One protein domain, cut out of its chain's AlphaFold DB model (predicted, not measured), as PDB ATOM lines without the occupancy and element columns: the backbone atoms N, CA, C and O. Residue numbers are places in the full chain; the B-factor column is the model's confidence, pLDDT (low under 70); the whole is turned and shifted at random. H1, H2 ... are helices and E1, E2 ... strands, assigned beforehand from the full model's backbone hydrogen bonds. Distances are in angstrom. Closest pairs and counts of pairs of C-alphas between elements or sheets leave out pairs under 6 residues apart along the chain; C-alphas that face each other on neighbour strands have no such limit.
ATOM      1  N   LYS A   2     228.096 188.361 154.079       83.31
ATOM      2  CA  LYS A   2     227.269 189.531 154.474       83.31
ATOM      3  C   LYS A   2     225.810 189.472 153.991       83.31
ATOM      4  O   LYS A   2     224.894 189.693 154.773       83.31
ATOM      5  N   TYR A   3     225.601 189.113 152.723       83.31
ATOM      6  CA  TYR A   3     224.256 188.948 152.163       83.31
ATOM      7  C   TYR A   3     223.500 187.740 152.732       83.31
ATOM      8  O   TYR A   3     222.314 187.848 153.005       83.31
ATOM      9  N   GLU A   4     224.174 186.615 152.983       86.31
ATOM     10  CA  GLU A   4     223.538 185.453 153.625       86.31
ATOM     11  C   GLU A   4     223.075 185.783 155.050       86.31
ATOM     12  O   GLU A   4     221.950 185.462 155.421       86.31
ATOM     13  N   ASN A   5     223.892 186.522 155.812       89.12
ATOM     14  CA  ASN A   5     223.514 187.026 157.135       89.12
ATOM     15  C   ASN A   5     222.310 187.974 157.041       89.12
ATOM     16  O   ASN A   5     221.351 187.840 157.797       89.12
ATOM     17  N   PHE A   6     222.321 188.897 156.073       92.19
ATOM     18  CA  PHE A   6     221.176 189.765 155.799       92.19
ATOM     19  C   PHE A   6     219.922 188.950 155.477       92.19
ATOM     20  O   PHE A   6     218.879 189.201 156.066       92.19
ATOM     21  N   LYS A   7     220.020 187.957 154.590       89.56
ATOM     22  CA  LYS A   7     218.894 187.128 154.161       89.56
ATOM     23  C   LYS A   7     218.291 186.369 155.339       89.56
ATOM     24  O   LYS A   7     217.072 186.357 155.483       89.56
ATOM     25  N   GLN A   8     219.119 185.788 156.207       91.44
ATOM     26  CA  GLN A   8     218.658 185.127 157.431       91.44
ATOM     27  C   GLN A   8     217.907 186.099 158.354       91.44
ATOM     28  O   GLN A   8     216.791 185.804 158.782       91.44
ATOM     29  N   LEU A   9     218.474 187.285 158.603       91.00
ATOM     30  CA  LEU A   9     217.843 188.309 159.439       91.00
ATOM     31  C   LEU A   9     216.546 188.852 158.819       91.00
ATOM     32  O   LEU A   9     215.543 188.980 159.515       91.00
ATOM     33  N   ALA A  10     216.541 189.123 157.513       88.75
ATOM     34  CA  ALA A  10     215.381 189.605 156.769       88.75
ATOM     35  C   ALA A  10     214.247 188.577 156.762       88.75
ATOM     36  O   ALA A  10     213.097 188.948 156.951       88.75
ATOM     37  N   THR A  11     214.568 187.285 156.638       88.75
ATOM     38  CA  THR A  11     213.571 186.200 156.699       88.75
ATOM     39  C   THR A  11     212.916 186.106 158.079       88.75
ATOM     40  O   THR A  11     211.755 185.727 158.193       88.75
ATOM     41  N   SER A  12     213.646 186.452 159.145       88.06
ATOM     42  CA  SER A  12     213.095 186.471 160.507       88.06
ATOM     43  C   SER A  12     212.202 187.686 160.796       88.06
ATOM     44  O   SER A  12     211.458 187.676 161.778       88.06
ATOM     45  N   ASN A  13     212.251 188.716 159.945       87.56
ATOM     46  CA  ASN A  13     211.423 189.906 160.073       87.56
ATOM     47  C   ASN A  13     210.030 189.645 159.480       87.56
ATOM     48  O   ASN A  13     209.888 189.410 158.284       87.56
ATOM     49  N   ARG A  14     208.990 189.708 160.319       85.62
ATOM     50  CA  ARG A  14     207.606 189.405 159.912       85.62
ATOM     51  C   ARG A  14     206.953 190.491 159.060       85.62
ATOM     52  O   ARG A  14     205.913 190.220 158.469       85.62
ATOM     53  N   GLU A  15     207.507 191.700 159.032       85.62
ATOM     54  CA  GLU A  15     206.960 192.774 158.202       85.62
ATOM     55  C   GLU A  15     207.387 192.635 156.738       85.62
ATOM     56  O   GLU A  15     206.634 193.005 155.839       85.62
ATOM     57  N   PHE A  16     208.565 192.061 156.477       85.69
ATOM     58  CA  PHE A  16     209.062 191.872 155.119       85.69
ATOM     59  C   PHE A  16     208.246 190.808 154.392       85.69
ATOM     60  O   PHE A  16     208.179 189.651 154.797       85.69
ATOM     61  N   THR A  17     207.629 191.214 153.286       80.69
ATOM     62  CA  THR A  17     206.845 190.311 152.434       80.69
ATOM     63  C   THR A  17     207.709 189.730 151.309       80.69
ATOM     64  O   THR A  17     207.436 188.638 150.816       80.69
ATOM     65  N   SER A  18     208.769 190.442 150.913       81.56
ATOM     66  CA  SER A  18     209.772 190.014 149.937       81.56
ATOM     67  C   SER A  18     211.179 190.296 150.462       81.56
ATOM     68  O   SER A  18     211.386 191.245 151.220       81.56
ATOM     69  N   ILE A  19     212.152 189.480 150.052       85.38
ATOM     70  CA  ILE A  19     213.566 189.703 150.363       85.38
ATOM     71  C   ILE A  19     214.276 190.106 149.068       85.38
ATOM     72  O   ILE A  19     214.438 189.259 148.183       85.38
ATOM     73  N   PRO A  20     214.708 191.371 148.940       81.12
ATOM     74  CA  PRO A  20     215.383 191.844 147.743       81.12
ATOM     75  C   PRO A  20     216.756 191.192 147.580       81.12
ATOM     76  O   PRO A  20     217.453 190.870 148.546       81.12
ATOM     77  N   THR A  21     217.160 191.036 146.325       79.50
ATOM     78  CA  THR A  21     218.490 190.552 145.953       79.50
ATOM     79  C   THR A  21     219.578 191.568 146.301       79.50
ATOM     80  O   THR A  21     219.329 192.772 146.391       79.50
ATOM     81  N   THR A  22     220.825 191.103 146.415       74.56
ATOM     82  CA  THR A  22     222.001 191.967 146.610       74.56
ATOM     83  C   THR A  22     222.068 193.106 145.586       74.56
ATOM     84  O   THR A  22     222.421 194.230 145.931       74.56
ATOM     85  N   VAL A  23     221.706 192.822 144.331       70.31
ATOM     86  CA  VAL A  23     221.735 193.799 143.233       70.31
ATOM     87  C   VAL A  23     220.671 194.878 143.429       70.31
ATOM     88  O   VAL A  23     220.988 196.058 143.320       70.31
ATOM     89  N   GLN A  24     219.440 194.498 143.784       72.00
ATOM     90  CA  GLN A  24     218.350 195.446 144.059       72.00
ATOM     91  C   GLN A  24     218.680 196.376 145.233       72.00
ATOM     92  O   GLN A  24     218.440 197.578 145.159       72.00
ATOM     93  N   LEU A  25     219.294 195.836 146.290       77.94
ATOM     94  CA  LEU A  25     219.753 196.625 147.436       77.94
ATOM     95  C   LEU A  25     220.817 197.650 147.023       77.94
ATOM     96  O   LEU A  25     220.687 198.837 147.326       77.94
ATOM     97  N   TYR A  26     221.843 197.220 146.283       76.25
ATOM     98  CA  TYR A  26     222.916 198.116 145.844       76.25
ATOM     99  C   TYR A  26     222.455 199.165 144.832       76.25
ATOM    100  O   TYR A  26     222.923 200.299 144.910       76.25
ATOM    101  N   ALA A  27     221.523 198.832 143.937       71.25
ATOM    102  CA  ALA A  27     220.950 199.782 142.982       71.25
ATOM    103  C   ALA A  27     220.263 200.962 143.685       71.25
ATOM    104  O   ALA A  27     220.367 202.104 143.237       71.25
ATOM    105  N   GLU A  28     219.632 200.706 144.833       79.56
ATOM    106  CA  GLU A  28     219.026 201.755 145.645       79.56
ATOM    107  C   GLU A  28     220.019 202.479 146.563       79.56
ATOM    108  O   GLU A  28     219.671 203.498 147.154       79.56
ATOM    109  N   GLY A  29     221.270 202.019 146.652       79.06
ATOM    110  CA  GLY A  29     222.292 202.576 147.539       79.06
ATOM    111  C   GLY A  29     222.266 201.991 148.955       79.06
ATOM    112  O   GLY A  29     222.835 202.577 149.877       79.06
ATOM    113  N   VAL A  30     221.610 200.841 149.149       83.19
ATOM    114  CA  VAL A  30     221.632 200.087 150.408       83.19
ATOM    115  C   VAL A  30     222.873 199.207 150.436       83.19
ATOM    116  O   VAL A  30     222.973 198.244 149.689       83.19
ATOM    117  N   SER A  31     223.809 199.494 151.333       87.50
ATOM    118  CA  SER A  31     224.957 198.623 151.607       87.50
ATOM    119  C   SER A  31     224.671 197.684 152.783       87.50
ATOM    120  O   SER A  31     223.738 197.905 153.551       87.50
ATOM    121  N   LEU A  32     225.449 196.608 152.921       90.38
ATOM    122  CA  LEU A  32     225.275 195.629 153.997       90.38
ATOM    123  C   LEU A  32     226.478 195.629 154.934       90.38
ATOM    124  O   LEU A  32     227.629 195.533 154.495       90.38
ATOM    125  N   SER A  33     226.205 195.700 156.236       89.94
ATOM    126  CA  SER A  33     227.227 195.539 157.266       89.94
ATOM    127  C   SER A  33     227.717 194.089 157.313       89.94
ATOM    128  O   SER A  33     227.114 193.182 156.735       89.94
ATOM    129  N   GLU A  34     228.814 193.834 158.026       89.00
ATOM    130  CA  GLU A  34     229.341 192.466 158.177       89.00
ATOM    131  C   GLU A  34     228.340 191.526 158.862       89.00
ATOM    132  O   GLU A  34     228.262 190.338 158.539       89.00
ATOM    133  N   ASN A  35     227.497 192.105 159.717       90.88
ATOM    134  CA  ASN A  35     226.452 191.417 160.465       90.88
ATOM    135  C   ASN A  35     225.144 191.273 159.668       90.88
ATOM    136  O   ASN A  35     224.176 190.739 160.192       90.88
ATOM    137  N   GLY A  36     225.084 191.752 158.419       89.44
ATOM    138  CA  GLY A  36     223.874 191.680 157.595       89.44
ATOM    139  C   GLY A  36     222.832 192.763 157.898       89.44
ATOM    140  O   GLY A  36     221.668 192.613 157.524       89.44
ATOM    141  N   HIS A  37     223.220 193.853 158.571       94.38
ATOM    142  CA  HIS A  37     222.368 195.035 158.754       94.38
ATOM    143  C   HIS A  37     222.399 195.933 157.520       94.38
ATOM    144  O   HIS A  37     223.428 196.028 156.849       94.38
ATOM    145  N   MET A  38     221.291 196.612 157.241       93.38
ATOM    146  CA  MET A  38     221.212 197.539 156.115       93.38
ATOM    147  C   MET A  38     221.838 198.881 156.481       93.38
ATOM    148  O   MET A  38     221.582 199.422 157.551       93.38
ATOM    149  N   LEU A  39     222.632 199.432 155.577       91.38
ATOM    150  CA  LEU A  39     223.289 200.727 155.688       91.38
ATOM    151  C   LEU A  39     222.802 201.595 154.533       91.38
ATOM    152  O   LEU A  39     223.071 201.295 153.371       91.38
ATOM    153  N   TYR A  40     222.097 202.676 154.840       91.00
ATOM    154  CA  TYR A  40     221.524 203.558 153.827       91.00
ATOM    155  C   TYR A  40     221.685 205.015 154.250       91.00
ATOM    156  O   TYR A  40     221.223 205.404 155.324       91.00
ATOM    157  N   TYR A  41     222.379 205.805 153.424       87.06
ATOM    158  CA  TYR A  41     222.699 207.220 153.684       87.06
ATOM    159  C   TYR A  41     223.200 207.486 155.119       87.06
ATOM    160  O   TYR A  41     222.724 208.382 155.813       87.06
ATOM    161  N   GLY A  42     224.151 206.674 155.587       86.00
ATOM    162  CA  GLY A  42     224.779 206.838 156.903       86.00
ATOM    163  C   GLY A  42     223.947 206.357 158.098       86.00
ATOM    164  O   GLY A  42     224.417 206.457 159.228       86.00
ATOM    165  N   LYS A  43     222.745 205.807 157.879       91.25
ATOM    166  CA  LYS A  43     221.944 205.148 158.921       91.25
ATOM    167  C   LYS A  43     222.044 203.631 158.812       91.25
ATOM    168  O   LYS A  43     221.995 203.083 157.711       91.25
ATOM    169  N   THR A  44     222.129 202.971 159.962       94.12
ATOM    170  CA  THR A  44     222.120 201.509 160.074       94.12
ATOM    171  C   THR A  44     220.750 201.039 160.545       94.12
ATOM    172  O   THR A  44     220.266 201.495 161.578       94.12
ATOM    173  N   TYR A  45     220.155 200.096 159.824       94.38
ATOM    174  CA  TYR A  45     218.874 199.482 160.146       94.38
ATOM    175  C   TYR A  45     219.089 198.019 160.516       94.38
ATOM    176  O   TYR A  45     219.662 197.235 159.750       94.38
ATOM    177  N   ILE A  46     218.619 197.649 161.704       95.12
ATOM    178  CA  ILE A  46     218.715 196.283 162.212       95.12
ATOM    179  C   ILE A  46     217.680 195.426 161.479       95.12
ATOM    180  O   ILE A  46     216.496 195.459 161.796       95.12
ATOM    181  N   THR A  47     218.133 194.674 160.479       91.69
ATOM    182  CA  THR A  47     217.300 193.962 159.494       91.69
ATOM    183  C   THR A  47     216.180 193.098 160.088       91.69
ATOM    184  O   THR A  47     215.096 193.047 159.519       91.69
ATOM    185  N   ASN A  48     216.399 192.446 161.233       93.25
ATOM    186  CA  ASN A  48     215.407 191.580 161.883       93.25
ATOM    187  C   ASN A  48     214.411 192.314 162.803       93.25
ATOM    188  O   ASN A  48     213.476 191.683 163.286       93.25
ATOM    189  N   LEU A  49     214.625 193.603 163.086       91.81
ATOM    190  CA  LEU A  49     213.804 194.390 164.020       91.81
ATOM    191  C   LEU A  49     213.175 195.632 163.385       91.81
ATOM    192  O   LEU A  49     212.176 196.130 163.895       91.81
ATOM    193  N   VAL A  50     213.779 196.157 162.318       92.56
ATOM    194  CA  VAL A  50     213.324 197.381 161.659       92.56
ATOM    195  C   VAL A  50     211.938 197.186 161.056       92.56
ATOM    196  O   VAL A  50     211.683 196.188 160.377       92.56
ATOM    197  N   LYS A  51     211.057 198.158 161.276       92.38
ATOM    198  CA  LYS A  51     209.735 198.174 160.645       92.38
ATOM    199  C   LYS A  51     209.825 198.715 159.229       92.38
ATOM    200  O   LYS A  51     210.620 199.617 158.967       92.38
ATOM    201  N   ILE A  52     208.966 198.252 158.321       88.19
ATOM    202  CA  ILE A  52     208.940 198.780 156.945       88.19
ATOM    203  C   ILE A  52     208.672 200.287 156.959       88.19
ATOM    204  O   ILE A  52     209.354 201.032 156.263       88.19
ATOM    205  N   ALA A  53     207.755 200.755 157.808       89.06
ATOM    206  CA  ALA A  53     207.424 202.177 157.927       89.06
ATOM    207  C   ALA A  53     208.596 203.057 158.411       89.06
ATOM    208  O   ALA A  53     208.576 204.270 158.217       89.06
ATOM    209  N   GLU A  54     209.611 202.464 159.047       88.94
ATOM    210  CA  GLU A  54     210.810 203.163 159.525       88.94
ATOM    211  C   GLU A  54     211.919 203.213 158.462       88.94
ATOM    212  O   GLU A  54     212.885 203.970 158.603       88.94
ATOM    213  N   LEU A  55     211.790 202.425 157.389       90.12
ATOM    214  CA  LEU A  55     212.681 202.506 156.241       90.12
ATOM    215  C   LEU A  55     212.346 203.746 155.399       90.12
ATOM    216  O   LEU A  55     211.189 204.148 155.308       90.12
ATOM    217  N   PRO A  56     213.333 204.351 154.725       89.94
ATOM    218  CA  PRO A  56     213.090 205.407 153.748       89.94
ATOM    219  C   PRO A  56     212.107 204.963 152.662       89.94
ATOM    220  O   PRO A  56     212.261 203.879 152.102       89.94
ATOM    221  N   GLU A  57     211.151 205.827 152.308       84.94
ATOM    222  CA  GLU A  57     210.098 205.543 151.313       84.94
ATOM    223  C   GLU A  57     210.649 204.995 149.992       84.94
ATOM    224  O   GLU A  57     210.033 204.144 149.361       84.94
ATOM    225  N   LYS A  58     211.854 205.425 149.601       82.12
ATOM    226  CA  LYS A  58     212.534 204.981 148.379       82.12
ATOM    227  C   LYS A  58     212.891 203.490 148.379       82.12
ATOM    228  O   LYS A  58     212.941 202.890 147.314       82.12
ATOM    229  N   ILE A  59     213.144 202.896 149.548       85.06
ATOM    230  CA  ILE A  59     213.570 201.493 149.664       85.06
ATOM    231  C   ILE A  59     212.484 200.574 150.222       85.06
ATOM    232  O   ILE A  59     212.625 199.361 150.109       85.06
ATOM    233  N   GLN A  60     211.399 201.117 150.783       87.00
ATOM    234  CA  GLN A  60     210.257 200.323 151.254       87.00
ATOM    235  C   GLN A  60     209.700 199.354 150.191       87.00
ATOM    236  O   GLN A  60     209.482 198.189 150.538       87.00
ATOM    237  N   PRO A  61     209.530 199.750 148.908       82.88
ATOM    238  CA  PRO A  61     208.984 198.861 147.880       82.88
ATOM    239  C   PRO A  61     209.816 197.598 147.653       82.88
ATOM    240  O   PRO A  61     209.270 196.572 147.273       82.88
ATOM    241  N   LEU A  62     211.124 197.626 147.948       80.56
ATOM    242  CA  LEU A  62     211.995 196.455 147.796       80.56
ATOM    243  C   LEU A  62     211.602 195.282 148.710       80.56
ATOM    244  O   LEU A  62     211.928 194.134 148.408       80.56
ATOM    245  N   PHE A  63     210.950 195.575 149.837       84.81
ATOM    246  CA  PHE A  63     210.587 194.604 150.878       84.81
ATOM    247  C   PHE A  63     209.102 194.249 150.870       84.81
ATOM    248  O   PHE A  63     208.660 193.341 151.583       84.81
ATOM    249  N   LEU A  64     208.328 194.965 150.063       78.88
ATOM    250  CA  LEU A  64     206.930 194.693 149.810       78.88
ATOM    251  C   LEU A  64     206.838 193.842 148.546       78.88
ATOM    252  O   LEU A  64     207.638 193.965 147.621       78.88
TER     253      LEU A  64
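Overview. This is residues 2 to 64 of the 152 residues of an uncharacterized protein of Sulfurovum sp. FS06-10 (UniProt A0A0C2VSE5). The longest helix, H1, runs along one side of a small rounded body; loops, the hairpin of E1 and E2 and the short helices H2 and H3 make the rest. The 63 printed residues include, in order, H1, H2, E1, E2 and H3; the class is mixed, with 27 residues, under half, in named elements. The sheet, E1 - E2, is antiparallel. The whole is compact, radius of gyration of the C-alphas 10.0 A, spans 23 by 22 by 19 A.

Along the chain. H1, residues 2 to 12, begins at C-alpha 2 (227.269, 189.531, 154.474) and is 15.7 A long. H2 is residues 22 to 27, E1 38 to 40, E2 43 to 45. H3, residues 60 to 63, ends at C-alpha 63 (210.587, 194.604, 150.878).

Arrangement. H1 and H2 are close but not clearly touching, about perpendicular at 81 degrees; their closest C-alphas, Tyr 3 and Thr 22, are 6.7 A apart. In the E1 and E2 hairpin, N 40 and O 43 are within hydrogen-bond range, 2.9 A. H2 and H3 are close but not clearly touching; their closest C-alphas, Gln 24 and Leu 62, are 7.4 A apart. Every O i to N i+4 pair is within range in H1 and H2; H3 is too short for one.

Size, cuts and confidence. The printed part has no cut. The E2 to H3 link is long, 14 residues. No printed residue is under 70 in pLDDT.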